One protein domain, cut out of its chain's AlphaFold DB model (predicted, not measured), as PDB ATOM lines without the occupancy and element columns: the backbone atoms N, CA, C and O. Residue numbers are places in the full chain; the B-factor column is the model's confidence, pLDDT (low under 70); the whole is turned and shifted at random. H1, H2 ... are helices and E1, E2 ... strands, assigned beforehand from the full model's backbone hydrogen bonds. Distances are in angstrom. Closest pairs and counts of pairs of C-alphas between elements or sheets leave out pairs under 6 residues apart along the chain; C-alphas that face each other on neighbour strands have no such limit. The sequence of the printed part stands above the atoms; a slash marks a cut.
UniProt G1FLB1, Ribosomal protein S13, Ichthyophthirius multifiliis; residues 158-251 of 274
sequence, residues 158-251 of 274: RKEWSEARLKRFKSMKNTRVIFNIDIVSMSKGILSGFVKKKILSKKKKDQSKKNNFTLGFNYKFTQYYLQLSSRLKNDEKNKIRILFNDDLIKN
ATOM      1  N   ARG A 158      -1.883   1.644 -44.446       96.19
ATOM      2  CA  ARG A 158      -1.978   3.012 -44.971       96.19
ATOM      3  C   ARG A 158      -2.792   3.941 -44.067       96.19
ATOM      4  O   ARG A 158      -2.463   5.125 -43.975       96.19
ATOM      5  N   LYS A 159      -3.844   3.435 -43.414       95.50
ATOM      6  CA  LYS A 159      -4.720   4.233 -42.537       95.50
ATOM      7  C   LYS A 159      -3.937   4.746 -41.328       95.50
ATOM      8  O   LYS A 159      -3.881   5.952 -41.099       95.50
ATOM      9  N   GLU A 160      -3.236   3.857 -40.640       94.94
ATOM     10  CA  GLU A 160      -2.400   4.140 -39.473       94.94
ATOM     11  C   GLU A 160      -1.239   5.076 -39.825       94.94
ATOM     12  O   GLU A 160      -0.936   6.022 -39.092       94.94
ATOM     13  N   TRP A 161      -0.617   4.860 -40.986       96.56
ATOM     14  CA  TRP A 161       0.420   5.752 -41.499       96.56
ATOM     15  C   TRP A 161      -0.122   7.165 -41.777       96.56
ATOM     16  O   TRP A 161       0.528   8.158 -41.434       96.56
ATOM     17  N   SER A 162      -1.323   7.270 -42.355       95.81
ATOM     18  CA  SER A 162      -1.991   8.548 -42.633       95.81
ATOM     19  C   SER A 162      -2.361   9.290 -41.344       95.81
ATOM     20  O   SER A 162      -2.092  10.485 -41.217       95.81
ATOM     21  N   GLU A 163      -2.880   8.588 -40.336       94.19
ATOM     22  CA  GLU A 163      -3.168   9.167 -39.017       94.19
ATOM     23  C   GLU A 163      -1.920   9.758 -38.353       94.19
ATOM     24  O   GLU A 163      -1.945  10.898 -37.872       94.19
ATOM     25  N   ALA A 164      -0.813   9.009 -38.354       93.19
ATOM     26  CA  ALA A 164       0.454   9.476 -37.796       93.19
ATOM     27  C   ALA A 164       0.963  10.727 -38.530       93.19
ATOM     28  O   ALA A 164       1.392  11.699 -37.898       93.19
ATOM     29  N   ARG A 165       0.834  10.743 -39.863       94.12
ATOM     30  CA  ARG A 165       1.173  11.893 -40.711       94.12
ATOM     31  C   ARG A 165       0.330  13.126 -40.376       94.12
ATOM     32  O   ARG A 165       0.886  14.217 -40.248       94.12
ATOM     33  N   LEU A 166      -0.980  12.969 -40.198       92.12
ATOM     34  CA  LEU A 166      -1.885  14.069 -39.850       92.12
ATOM     35  C   LEU A 166      -1.557  14.665 -38.479       92.12
ATOM     36  O   LEU A 166      -1.491  15.888 -38.344       92.12
ATOM     37  N   LYS A 167      -1.301  13.827 -37.465       88.56
ATOM     38  CA  LYS A 167      -0.889  14.305 -36.132       88.56
ATOM     39  C   LYS A 167       0.411  15.092 -36.195       88.56
ATOM     40  O   LYS A 167       0.507  16.151 -35.577       88.56
ATOM     41  N   ARG A 168       1.377  14.623 -36.988       89.56
ATOM     42  CA  ARG A 168       2.610  15.370 -37.235       89.56
ATOM     43  C   ARG A 168       2.329  16.735 -37.851       89.56
ATOM     44  O   ARG A 168       2.833  17.727 -37.340       89.56
ATOM     45  N   PHE A 169       1.544  16.810 -38.922       89.00
ATOM     46  CA  PHE A 169       1.268  18.091 -39.578       89.00
ATOM     47  C   PHE A 169       0.535  19.076 -38.669       89.00
ATOM     48  O   PHE A 169       0.868  20.257 -38.667       89.00
ATOM     49  N   LYS A 170      -0.392  18.595 -37.832       88.00
ATOM     50  CA  LYS A 170      -1.018  19.421 -36.789       88.00
ATOM     51  C   LYS A 170       0.019  19.966 -35.805       88.00
ATOM     52  O   LYS A 170      -0.006  21.152 -35.506       88.00
ATOM     53  N   SER A 171       0.961  19.133 -35.359       84.25
ATOM     54  CA  SER A 171       2.057  19.573 -34.486       84.25
ATOM     55  C   SER A 171       3.012  20.554 -35.171       84.25
ATOM     56  O   SER A 171       3.516  21.446 -34.501       84.25
ATOM     57  N   MET A 172       3.259  20.408 -36.476       81.31
ATOM     58  CA  MET A 172       4.155  21.286 -37.244       81.31
ATOM     59  C   MET A 172       3.585  22.692 -37.461       81.31
ATOM     60  O   MET A 172       4.366  23.627 -37.611       81.31
ATOM     61  N   LYS A 173       2.255  22.868 -37.445       82.69
ATOM     62  CA  LYS A 173       1.639  24.210 -37.492       82.69
ATOM     63  C   LYS A 173       2.045  25.074 -36.293       82.69
ATOM     64  O   LYS A 173       2.133  26.291 -36.416       82.69
ATOM     65  N   ASN A 174       2.335  24.454 -35.150       79.06
ATOM     66  CA  ASN A 174       2.783  25.157 -33.955       79.06
ATOM     67  C   ASN A 174       4.299  25.393 -34.024       79.06
ATOM     68  O   ASN A 174       5.093  24.542 -33.629       79.06
ATOM     69  N   THR A 175       4.709  26.575 -34.484       63.38
ATOM     70  CA  THR A 175       6.119  26.936 -34.742       63.38
ATOM     71  C   THR A 175       7.032  26.915 -33.512       63.38
ATOM     72  O   THR A 175       8.249  26.820 -33.656       63.38
ATOM     73  N   ARG A 176       6.458  26.984 -32.304       71.38
ATOM     74  CA  ARG A 176       7.184  26.972 -31.021       71.38
ATOM     75  C   ARG A 176       7.610  25.571 -30.572       71.38
ATOM     76  O   ARG A 176       8.342  25.432 -29.597       71.38
ATOM     77  N   VAL A 177       7.119  24.528 -31.234       76.69
ATOM     78  CA  VAL A 177       7.302  23.144 -30.803       76.69
ATOM     79  C   VAL A 177       8.475  22.495 -31.531       76.69
ATOM     80  O   VAL A 177       8.498  22.436 -32.757       76.69
ATOM     81  N   ILE A 178       9.415  21.935 -30.765       80.25
ATOM     82  CA  ILE A 178      10.488  21.101 -31.317       80.25
ATOM     83  C   ILE A 178       9.902  19.757 -31.759       80.25
ATOM     84  O   ILE A 178       9.217  19.068 -30.998       80.25
ATOM     85  N   PHE A 179      10.205  19.390 -32.997       83.69
ATOM     86  CA  PHE A 179       9.824  18.152 -33.645       83.69
ATOM     87  C   PHE A 179      10.961  17.129 -33.541       83.69
ATOM     88  O   PHE A 179      12.037  17.322 -34.107       83.69
ATOM     89  N   ASN A 180      10.719  16.022 -32.840       87.94
ATOM     90  CA  ASN A 180      11.710  14.964 -32.673       87.94
ATOM     91  C   ASN A 180      11.369  13.754 -33.547       87.94
ATOM     92  O   ASN A 180      10.241  13.256 -33.521       87.94
ATOM     93  N   ILE A 181      12.359  13.233 -34.265       90.81
ATOM     94  CA  ILE A 181      12.269  11.974 -35.008       90.81
ATOM     95  C   ILE A 181      12.992  10.901 -34.200       90.81
ATOM     96  O   ILE A 181      14.207  10.972 -34.012       90.81
ATOM     97  N   ASP A 182      12.250   9.908 -33.722       90.94
ATOM     98  CA  ASP A 182      12.795   8.850 -32.870       90.94
ATOM     99  C   ASP A 182      13.201   7.624 -33.708       90.94
ATOM    100  O   ASP A 182      12.476   6.634 -33.801       90.94
ATOM    101  N   ILE A 183      14.372   7.708 -34.350       91.75
ATOM    102  CA  ILE A 183      14.890   6.654 -35.242       91.75
ATOM    103  C   ILE A 183      15.209   5.375 -34.462       91.75
ATOM    104  O   ILE A 183      14.988   4.269 -34.962       91.75
ATOM    105  N   VAL A 184      15.681   5.504 -33.221       90.06
ATOM    106  CA  VAL A 184      15.999   4.360 -32.357       90.06
ATOM    107  C   VAL A 184      14.756   3.506 -32.119       90.06
ATOM    108  O   VAL A 184      14.782   2.298 -32.369       90.06
ATOM    109  N   SER A 185      13.649   4.112 -31.682       90.44
ATOM    110  CA  SER A 185      12.392   3.384 -31.469       90.44
ATOM    111  C   SER A 185      11.847   2.792 -32.771       90.44
ATOM    112  O   SER A 185      11.465   1.618 -32.785       90.44
ATOM    113  N   MET A 186      11.917   3.540 -33.879       92.56
ATOM    114  CA  MET A 186      11.519   3.063 -35.206       92.56
ATOM    115  C   MET A 186      12.301   1.823 -35.624       92.56
ATOM    116  O   MET A 186      11.690   0.843 -36.032       92.56
ATOM    117  N   SER A 187      13.630   1.825 -35.481       92.50
ATOM    118  CA  SER A 187      14.489   0.691 -35.855       92.50
ATOM    119  C   SER A 187      14.148  -0.591 -35.083       92.50
ATOM    120  O   SER A 187      14.175  -1.690 -35.643       92.50
ATOM    121  N   LYS A 188      13.735  -0.443 -33.817       90.69
ATOM    122  CA  LYS A 188      13.247  -1.527 -32.952       90.69
ATOM    123  C   LYS A 188      11.807  -1.953 -33.285       90.69
ATOM    124  O   LYS A 188      11.333  -2.947 -32.743       90.69
ATOM    125  N   GLY A 189      11.107  -1.233 -34.165       89.81
ATOM    126  CA  GLY A 189       9.705  -1.473 -34.525       89.81
ATOM    127  C   GLY A 189       8.693  -0.918 -33.518       89.81
ATOM    128  O   GLY A 189       7.521  -1.292 -33.550       89.81
ATOM    129  N   ILE A 190       9.122  -0.035 -32.614       90.19
ATOM    130  CA  ILE A 190       8.256   0.599 -31.619       90.19
ATOM    131  C   ILE A 190       7.639   1.845 -32.253       90.19
ATOM    132  O   ILE A 190       8.314   2.850 -32.456       90.19
ATOM    133  N   LEU A 191       6.343   1.771 -32.561       90.19
ATOM    134  CA  LEU A 191       5.632   2.813 -33.301       90.19
ATOM    135  C   LEU A 191       4.556   3.518 -32.464       90.19
ATOM    136  O   LEU A 191       3.919   2.942 -31.569       90.19
ATOM    137  N   SER A 192       4.345   4.786 -32.803       85.94
ATOM    138  CA  SER A 192       3.414   5.733 -32.193       85.94
ATOM    139  C   SER A 192       2.680   6.540 -33.275       85.94
ATOM    140  O   SER A 192       3.053   6.529 -34.445       85.94
ATOM    141  N   GLY A 193       1.617   7.252 -32.888       83.75
ATOM    142  CA  GLY A 193       0.948   8.212 -33.779       83.75
ATOM    143  C   GLY A 193      -0.402   7.774 -34.353       83.75
ATOM    144  O   GLY A 193      -1.086   8.599 -34.942       83.75
ATOM    145  N   PHE A 194      -0.882   6.563 -34.088       88.06
ATOM    146  CA  PHE A 194      -2.197   6.083 -34.544       88.06
ATOM    147  C   PHE A 194      -3.039   5.548 -33.381       88.06
ATOM    148  O   PHE A 194      -2.527   5.330 -32.274       88.06
ATOM    149  N   VAL A 195      -4.347   5.425 -33.593       85.38
ATOM    150  CA  VAL A 195      -5.270   4.895 -32.579       85.38
ATOM    151  C   VAL A 195      -5.092   3.378 -32.466       85.38
ATOM    152  O   VAL A 195      -5.044   2.666 -33.462       85.38
ATOM    153  N   LYS A 196      -4.967   2.864 -31.236       85.00
ATOM    154  CA  LYS A 196      -4.874   1.417 -30.971       85.00
ATOM    155  C   LYS A 196      -6.228   0.891 -30.501       85.00
ATOM    156  O   LYS A 196      -6.880   1.548 -29.698       85.00
ATOM    157  N   LYS A 197      -6.590  -0.333 -30.917       82.38
ATOM    158  CA  LYS A 197      -7.822  -1.020 -30.473       82.38
ATOM    159  C   LYS A 197      -7.892  -1.173 -28.946       82.38
ATOM    160  O   LYS A 197      -8.955  -1.045 -28.358       82.38
ATOM    161  N   LYS A 198      -6.750  -1.423 -28.291       81.38
ATOM    162  CA  LYS A 198      -6.652  -1.447 -26.824       81.38
ATOM    163  C   LYS A 198      -6.420  -0.036 -26.281       81.38
ATOM    164  O   LYS A 198      -5.442   0.618 -26.651       81.38
ATOM    165  N   ILE A 199      -7.282   0.396 -25.361       75.25
ATOM    166  CA  ILE A 199      -7.154   1.685 -24.678       75.25
ATOM    167  C   ILE A 199      -5.911   1.651 -23.782       75.25
ATOM    168  O   ILE A 199      -5.766   0.806 -22.903       75.25
ATOM    169  N   LEU A 200      -4.987   2.584 -24.011       69.31
ATOM    170  CA  LEU A 200      -3.815   2.759 -23.154       69.31
ATOM    171  C   LEU A 200      -4.208   3.388 -21.811       69.31
ATOM    172  O   LEU A 200      -5.061   4.278 -21.757       69.31
ATOM    173  N   SER A 201      -3.518   2.992 -20.738       68.94
ATOM    174  CA  SER A 201      -3.623   3.661 -19.439       68.94
ATOM    175  C   SER A 201      -3.208   5.138 -19.536       68.94
ATOM    176  O   SER A 201      -2.359   5.498 -20.358       68.94
ATOM    177  N   LYS A 202      -3.783   6.004 -18.685       63.16
ATOM    178  CA  LYS A 202      -3.553   7.467 -18.701       63.16
ATOM    179  C   LYS A 202      -2.055   7.833 -18.709       63.16
ATOM    180  O   LYS A 202      -1.617   8.559 -19.593       63.16
ATOM    181  N   LYS A 203      -1.238   7.195 -17.859       63.31
ATOM    182  CA  LYS A 203       0.231   7.396 -17.814       63.31
ATOM    183  C   LYS A 203       0.940   7.105 -19.151       63.31
ATOM    184  O   LYS A 203       1.857   7.828 -19.533       63.31
ATOM    185  N   LYS A 204       0.517   6.064 -19.883       62.72
ATOM    186  CA  LYS A 204       1.074   5.730 -21.210       62.72
ATOM    187  C   LYS A 204       0.604   6.714 -22.288       62.72
ATOM    188  O   LYS A 204       1.357   6.991 -23.219       62.72
ATOM    189  N   LYS A 205      -0.606   7.274 -22.151       61.50
ATOM    190  CA  LYS A 205      -1.108   8.342 -23.030       61.50
ATOM    191  C   LYS A 205      -0.292   9.628 -22.869       61.50
ATOM    192  O   LYS A 205       0.089  10.212 -23.877       61.50
ATOM    193  N   ASP A 206       0.064  10.029 -21.651       56.88
ATOM    194  CA  ASP A 206       0.831  11.266 -21.434       56.88
ATOM    195  C   ASP A 206       2.284  11.172 -21.922       56.88
ATOM    196  O   ASP A 206       2.796  12.120 -22.512       56.88
ATOM    197  N   GLN A 207       2.934  10.007 -21.810       59.69
ATOM    198  CA  GLN A 207       4.239   9.785 -22.453       59.69
ATOM    199  C   GLN A 207       4.173   9.875 -23.985       59.69
ATOM    200  O   GLN A 207       5.132  10.330 -24.604       59.69
ATOM    201  N   SER A 208       3.045   9.489 -24.591       59.12
ATOM    202  CA  SER A 208       2.829   9.590 -26.040       59.12
ATOM    203  C   SER A 208       2.511  11.005 -26.541       59.12
ATOM    204  O   SER A 208       2.545  11.226 -27.747       59.12
ATOM    205  N   LYS A 209       2.230  11.960 -25.638       58.19
ATOM    206  CA  LYS A 209       2.033  13.385 -25.973       58.19
ATOM    207  C   LYS A 209       3.346  14.141 -26.199       58.19
ATOM    208  O   LYS A 209       3.311  15.300 -26.596       58.19
ATOM    209  N   LYS A 210       4.504  13.524 -25.940       66.12
ATOM    210  CA  LYS A 210       5.792  14.102 -26.347       66.12
ATOM    211  C   LYS A 210       5.823  14.208 -27.875       66.12
ATOM    212  O   LYS A 210       5.377  13.282 -28.545       66.12
ATOM    213  N   ASN A 211       6.385  15.293 -28.414       79.00
ATOM    214  CA  ASN A 211       6.489  15.563 -29.860       79.00
ATOM    215  C   ASN A 211       7.547  14.687 -30.557       79.00
ATOM    216  O   ASN A 211       8.354  15.165 -31.353       79.00
ATOM    217  N   ASN A 212       7.552  13.398 -30.219       87.25
ATOM    218  CA  ASN A 212       8.392  12.365 -30.791       87.25
ATOM    219  C   ASN A 212       7.558  11.581 -31.800       87.25
ATOM    220  O   ASN A 212       6.577  10.918 -31.448       87.25
ATOM    221  N   PHE A 213       7.971  11.636 -33.056       90.19
ATOM    222  CA  PHE A 213       7.282  10.996 -34.161       90.19
ATOM    223  C   PHE A 213       8.108   9.834 -34.697       90.19
ATOM    224  O   PHE A 213       9.322   9.933 -34.869       90.19
ATOM    225  N   THR A 214       7.415   8.729 -34.964       91.81
ATOM    226  CA  THR A 214       8.004   7.462 -35.421       91.81
ATOM    227  C   THR A 214       7.433   6.990 -36.759       91.81
ATOM    228  O   THR A 214       7.943   6.055 -37.356       91.81
ATOM    229  N   LEU A 215       6.356   7.599 -37.263       93.50
ATOM    230  CA  LEU A 215       5.671   7.135 -38.469       93.50
ATOM    231  C   LEU A 215       5.079   8.312 -39.257       93.50
ATOM    232  O   LEU A 215       4.940   9.419 -38.736       93.50
ATOM    233  N   GLY A 216       4.720   8.073 -40.521       93.81
ATOM    234  CA  GLY A 216       4.031   9.042 -41.378       93.81
ATOM    235  C   GLY A 216       4.972   9.842 -42.279       93.81
ATOM    236  O   GLY A 216       4.603  10.897 -42.805       93.81
ATOM    237  N   PHE A 217       6.224   9.412 -42.427       95.25
ATOM    238  CA  PHE A 217       7.242  10.095 -43.227       95.25
ATOM    239  C   PHE A 217       7.217   9.663 -44.691       95.25
ATOM    240  O   PHE A 217       6.794   8.556 -45.016       95.25
ATOM    241  N   ASN A 218       7.681  10.537 -45.584       93.81
ATOM    242  CA  ASN A 218       7.902  10.163 -46.979       93.81
ATOM    243  C   ASN A 218       9.081   9.183 -47.103       93.81
ATOM    244  O   ASN A 218       9.860   9.007 -46.169       93.81
ATOM    245  N   TYR A 219       9.201   8.536 -48.260       92.62
ATOM    246  CA  TYR A 219      10.386   7.742 -48.577       92.62
ATOM    247  C   TYR A 219      11.642   8.634 -48.546       92.62
ATOM    248  O   TYR A 219      11.550   9.811 -48.896       92.62
ATOM    249  N   LYS A 220      12.781   8.092 -48.096       93.00
ATOM    250  CA  LYS A 220      14.055   8.823 -47.938       93.00
ATOM    251  C   LYS A 220      14.026  10.024 -46.985       93.00
ATOM    252  O   LYS A 220      14.819  10.956 -47.109       93.00
ATOM    253  N   PHE A 221      13.131  10.013 -45.995       93.44
ATOM    254  CA  PHE A 221      13.052  11.105 -45.021       93.44
ATOM    255  C   PHE A 221      14.326  11.250 -44.181       93.44
ATOM    256  O   PHE A 221      14.704  12.366 -43.847       93.44
ATOM    257  N   THR A 222      15.006  10.155 -43.848       92.50
ATOM    258  CA  THR A 222      16.258  10.178 -43.077       92.50
ATOM    259  C   THR A 222      17.353  10.926 -43.825       92.50
ATOM    260  O   THR A 222      17.988  11.803 -43.245       92.50
ATOM    261  N   GLN A 223      17.526  10.636 -45.118       90.94
ATOM    262  CA  GLN A 223      18.447  11.363 -45.989       90.94
ATOM    263  C   GLN A 223      18.071  12.845 -46.057       90.94
ATOM    264  O   GLN A 223      18.935  13.697 -45.859       90.94
ATOM    265  N   TYR A 224      16.786  13.145 -46.266       90.06
ATOM    266  CA  TYR A 224      16.293  14.519 -46.309       90.06
ATOM    267  C   TYR A 224      16.633  15.287 -45.029       90.06
ATOM    268  O   TYR A 224      17.257  16.335 -45.109       90.06
ATOM    269  N   TYR A 225      16.290  14.770 -43.847       87.69
ATOM    270  CA  TYR A 225      16.520  15.493 -42.593       87.69
ATOM    271  C   TYR A 225      17.999  15.583 -42.210       87.69
ATOM    272  O   TYR A 225      18.411  16.596 -41.648       87.69
ATOM    273  N   LEU A 226      18.813  14.578 -42.547       85.06
ATOM    274  CA  LEU A 226      20.263  14.649 -42.355       85.06
ATOM    275  C   LEU A 226      20.903  15.717 -43.251       85.06
ATOM    276  O   LEU A 226      21.685  16.525 -42.759       85.06
ATOM    277  N   GLN A 227      20.536  15.788 -44.533       81.50
ATOM    278  CA  GLN A 227      21.040  16.820 -45.450       81.50
ATOM    279  C   GLN A 227      20.473  18.211 -45.142       81.50
ATOM    280  O   GLN A 227      21.161  19.218 -45.267       81.50
ATOM    281  N   LEU A 228      19.217  18.291 -44.711       75.31
ATOM    282  CA  LEU A 228      18.592  19.545 -44.303       75.31
ATOM    283  C   LEU A 228      19.322  20.151 -43.094       75.31
ATOM    284  O   LEU A 228      19.530  21.362 -43.037       75.31
ATOM    285  N   SER A 229      19.769  19.301 -42.162       64.75
ATOM    286  CA  SER A 229      20.518  19.727 -40.977       64.75
ATOM    287  C   SER A 229      21.833  20.440 -41.307       64.75
ATOM    288  O   SER A 229      22.269  21.282 -40.526       64.75
ATOM    289  N   SER A 230      22.458  20.177 -42.458       70.31
ATOM    290  CA  SER A 230      23.659  20.912 -42.866       70.31
ATOM    291  C   SER A 230      23.328  22.265 -43.503       70.31
ATOM    292  O   SER A 230      24.065  23.219 -43.267       70.31
ATOM    293  N   ARG A 231      22.201  22.377 -44.221       72.50
ATOM    294  CA  ARG A 231      21.821  23.556 -45.027       72.50
ATOM    295  C   ARG A 231      21.086  24.668 -44.272       72.50
ATOM    296  O   ARG A 231      21.210  25.826 -44.652       72.50
ATOM    297  N   LEU A 232      20.280  24.336 -43.262       71.75
ATOM    298  CA  LEU A 232      19.440  25.326 -42.567       71.75
ATOM    299  C   LEU A 232      20.249  26.297 -41.692       71.75
ATOM    300  O   LEU A 232      21.369  25.994 -41.290       71.75
ATOM    301  N   LYS A 233      19.658  27.440 -41.322       71.00
ATOM    302  CA  LYS A 233      20.194  28.305 -40.252       71.00
ATOM    303  C   LYS A 233      20.009  27.634 -38.884       71.00
ATOM    304  O   LYS A 233      19.082  26.843 -38.701       71.00
ATOM    305  N   ASN A 234      20.864  27.952 -37.908       65.38
ATOM    306  CA  ASN A 234      20.875  27.285 -36.593       65.38
ATOM    307  C   ASN A 234      19.510  27.310 -35.871       65.38
ATOM    308  O   ASN A 234      19.128  26.313 -35.258       65.38
ATOM    309  N   ASP A 235      18.725  28.378 -36.022       66.00
ATOM    310  CA  ASP A 235      17.395  28.496 -35.404       66.00
ATOM    311  C   ASP A 235      16.363  27.529 -35.996       66.00
ATOM    312  O   ASP A 235      15.503  27.000 -35.290       66.00
ATOM    313  N   GLU A 236      16.460  27.245 -37.294       67.31
ATOM    314  CA  GLU A 236      15.609  26.265 -37.968       67.31
ATOM    315  C   GLU A 236      16.095  24.836 -37.713       67.31
ATOM    316  O   GLU A 236      15.270  23.936 -37.537       67.31
ATOM    317  N   LYS A 237      17.416  24.628 -37.580       62.72
ATOM    318  CA  LYS A 237      17.989  23.345 -37.131       62.72
ATOM    319  C   LYS A 237      17.473  22.959 -35.747       62.72
ATOM    320  O   LYS A 237      17.128  21.804 -35.520       62.72
ATOM    321  N   ASN A 238      17.341  23.922 -34.837       65.12
ATOM    322  CA  ASN A 238      16.870  23.671 -33.474       65.12
ATOM    323  C   ASN A 238      15.417  23.166 -33.401       65.12
ATOM    324  O   ASN A 238      15.044  22.556 -32.393       65.12
ATOM    325  N   LYS A 239      14.619  23.365 -34.461       77.31
ATOM    326  CA  LYS A 239      13.221  22.914 -34.537       77.31
ATOM    327  C   LYS A 239      13.080  21.428 -34.852       77.31
ATOM    328  O   LYS A 239      12.058  20.854 -34.488       77.31
ATOM    329  N   ILE A 240      14.057  20.799 -35.508       81.31
ATOM    330  CA  ILE A 240      13.993  19.383 -35.897       81.31
ATOM    331  C   ILE A 240      15.175  18.641 -35.290       81.31
ATOM    332  O   ILE A 240      16.322  18.893 -35.642       81.31
ATOM    333  N   ARG A 241      14.903  17.673 -34.413       84.62
ATOM    334  CA  ARG A 241      15.947  16.852 -33.791       84.62
ATOM    335  C   ARG A 241      15.795  15.395 -34.180       84.62
ATOM    336  O   ARG A 241      14.723  14.808 -34.045       84.62
ATOM    337  N   ILE A 242      16.888  14.802 -34.640       85.62
ATOM    338  CA  ILE A 242      16.957  13.375 -34.934       85.62
ATOM    339  C   ILE A 242      17.592  12.676 -33.735       85.62
ATOM    340  O   ILE A 242      18.706  13.009 -33.337       85.62
ATOM    341  N   LEU A 243      16.881  11.715 -33.155       83.31
ATOM    342  CA  LEU A 243      17.354  10.956 -32.004       83.31
ATOM    343  C   LEU A 243      18.061   9.688 -32.498       83.31
ATOM    344  O   LEU A 243      17.410   8.755 -32.972       83.31
ATOM    345  N   PHE A 244      19.393   9.679 -32.400       73.12
ATOM    346  CA  PHE A 244      20.253   8.548 -32.782       73.12
ATOM    347  C   PHE A 244      20.689   7.675 -31.605       73.12
ATOM    348  O   PHE A 244      20.974   6.495 -31.794       73.12
ATOM    349  N   ASN A 245      20.720   8.239 -30.400       66.38
ATOM    350  CA  ASN A 245      21.066   7.537 -29.174       66.38
ATOM    351  C   ASN A 245      19.877   7.526 -28.222       66.38
ATOM    352  O   ASN A 245      19.012   8.405 -28.257       66.38
ATOM    353  N   ASP A 246      19.886   6.568 -27.297       49.91
ATOM    354  CA  ASP A 246      19.186   6.723 -26.033       49.91
ATOM    355  C   ASP A 246      19.825   7.894 -25.253       49.91
ATOM    356  O   ASP A 246      20.469   7.701 -24.223       49.91
ATOM    357  N   ASP A 247      19.612   9.142 -25.671       42.22
ATOM    358  CA  ASP A 247      19.936  10.332 -24.864       42.22
ATOM    359  C   ASP A 247      19.107  10.368 -23.551       42.22
ATOM    360  O   ASP A 247      19.239  11.249 -22.703       42.22
ATOM    361  N   LEU A 248      18.288   9.331 -23.325       38.03
ATOM    362  CA  LEU A 248      17.638   8.964 -22.072       38.03
ATOM    363  C   LEU A 248      18.474   8.039 -21.156       38.03
ATOM    364  O   LEU A 248      18.210   8.013 -19.953       38.03
ATOM    365  N   ILE A 249      19.462   7.284 -21.660       35.09
ATOM    366  CA  ILE A 249      20.248   6.319 -20.861       35.09
ATOM    367  C   ILE A 249      21.430   6.982 -20.147       35.09
ATOM    368  O   ILE A 249      21.635   6.690 -18.967       35.09
ATOM    369  N   LYS A 250      22.126   7.955 -20.758       34.69
ATOM    370  CA  LYS A 250      23.204   8.706 -20.070       34.69
ATOM    371  C   LYS A 250      22.706   9.437 -18.810       34.69
ATOM    372  O   LYS A 250      23.411   9.517 -17.808       34.69
ATOM    373  N   ASN A 251      21.444   9.871 -18.809       34.88
ATOM    374  CA  ASN A 251      20.818  10.524 -17.655       34.88
ATOM    375  C   ASN A 251      20.332   9.547 -16.565       34.88
ATOM    376  O   ASN A 251      20.123   9.962 -15.424       34.88
TER     377      ASN A 251
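This is residues 158 to 251 of the 274 residues of the protein "Ribosomal protein S13" of Ichthyophthirius multifiliis (UniProt G1FLB1). Picture a short two-stranded parallel sheet, E1 beside E2, near the middle of the domain, with five helices spread round it and no two of them touching. The long helix H1 lies off to the E1 side, H2 continues directly from the end of E1, H4 lies nearest to E2, and residues 201 to 207, mostly of H3, stick out at one end while residues 230 to 235 stick out at another. The printed part has 94 residues with five named helices and two named strands, in the order H1 E1 H2 H3 H4 H5 E2, and its class is mostly helix. It is compact, with a radius of gyration of the C-alphas of 13.9 A and spans of 42 by 34 by 26 A.

Find C-alpha 158 at (-1.978, 3.012, -44.971); from there H1, residues 158 to 173, runs 22.8 A. Next come E1, residues 179 to 182, 9.8 A long, and H2, residues 183 to 187. After a long stretch look for H3, residues 202 to 208, 10.0 A long. H4, residues 221 to 231, begins at C-alpha 221 at (13.052, 11.105, -45.021) and measures 15.2 A. H5, residues 234 to 237, leads to E2, residues 240 to 243, 9.9 A long, which ends at C-alpha 243 at (17.354, 10.956, -32.004).

Begin at the sheet, where E1 and E2 are parallel neighbours at 19 degrees; C-alphas 180 and 241 face each other at 4.8 A. Look for N 181 and O 241, 2.8 A apart, and N 243 and O 181, 2.9 A apart, both within hydrogen-bond range. E1, H2 H3 H4 H5 and E2 make a strand-helix-strand unit, two parallel neighbour strands with helices between them in the chain. Residues 212 to 213 pair briefly with residues 180 to 181 of E1, parallel. The closest C-alphas of H1 and E1, Met 172 and Phe 179, are 7.4 A apart; those of H4 and E2, Tyr 225 and Ile 242, are 8.0 A apart. H4 and H5 are close but not clearly touching, with the C-alphas of Ser 229 and Lys 237 closest at 5.9 A. H3 is apart from each other named element. In H1, H2 and H3 every O i to N i+4 pair is within hydrogen-bond range, in H4 6 of 7 are, and H5 is too short for such a pair.

The C-alphas farthest apart, of Lys 198 and Lys 233, are 42.3 A apart. The printed part has no cut. The links H2 to H3, 14 residues, and H3 to H4, 12 residues, are long. The mean pLDDT of the printed part is 79.0; look for values under 70 at residues 175, 200 to 210, 229, 234 to 238 and 245 to 251.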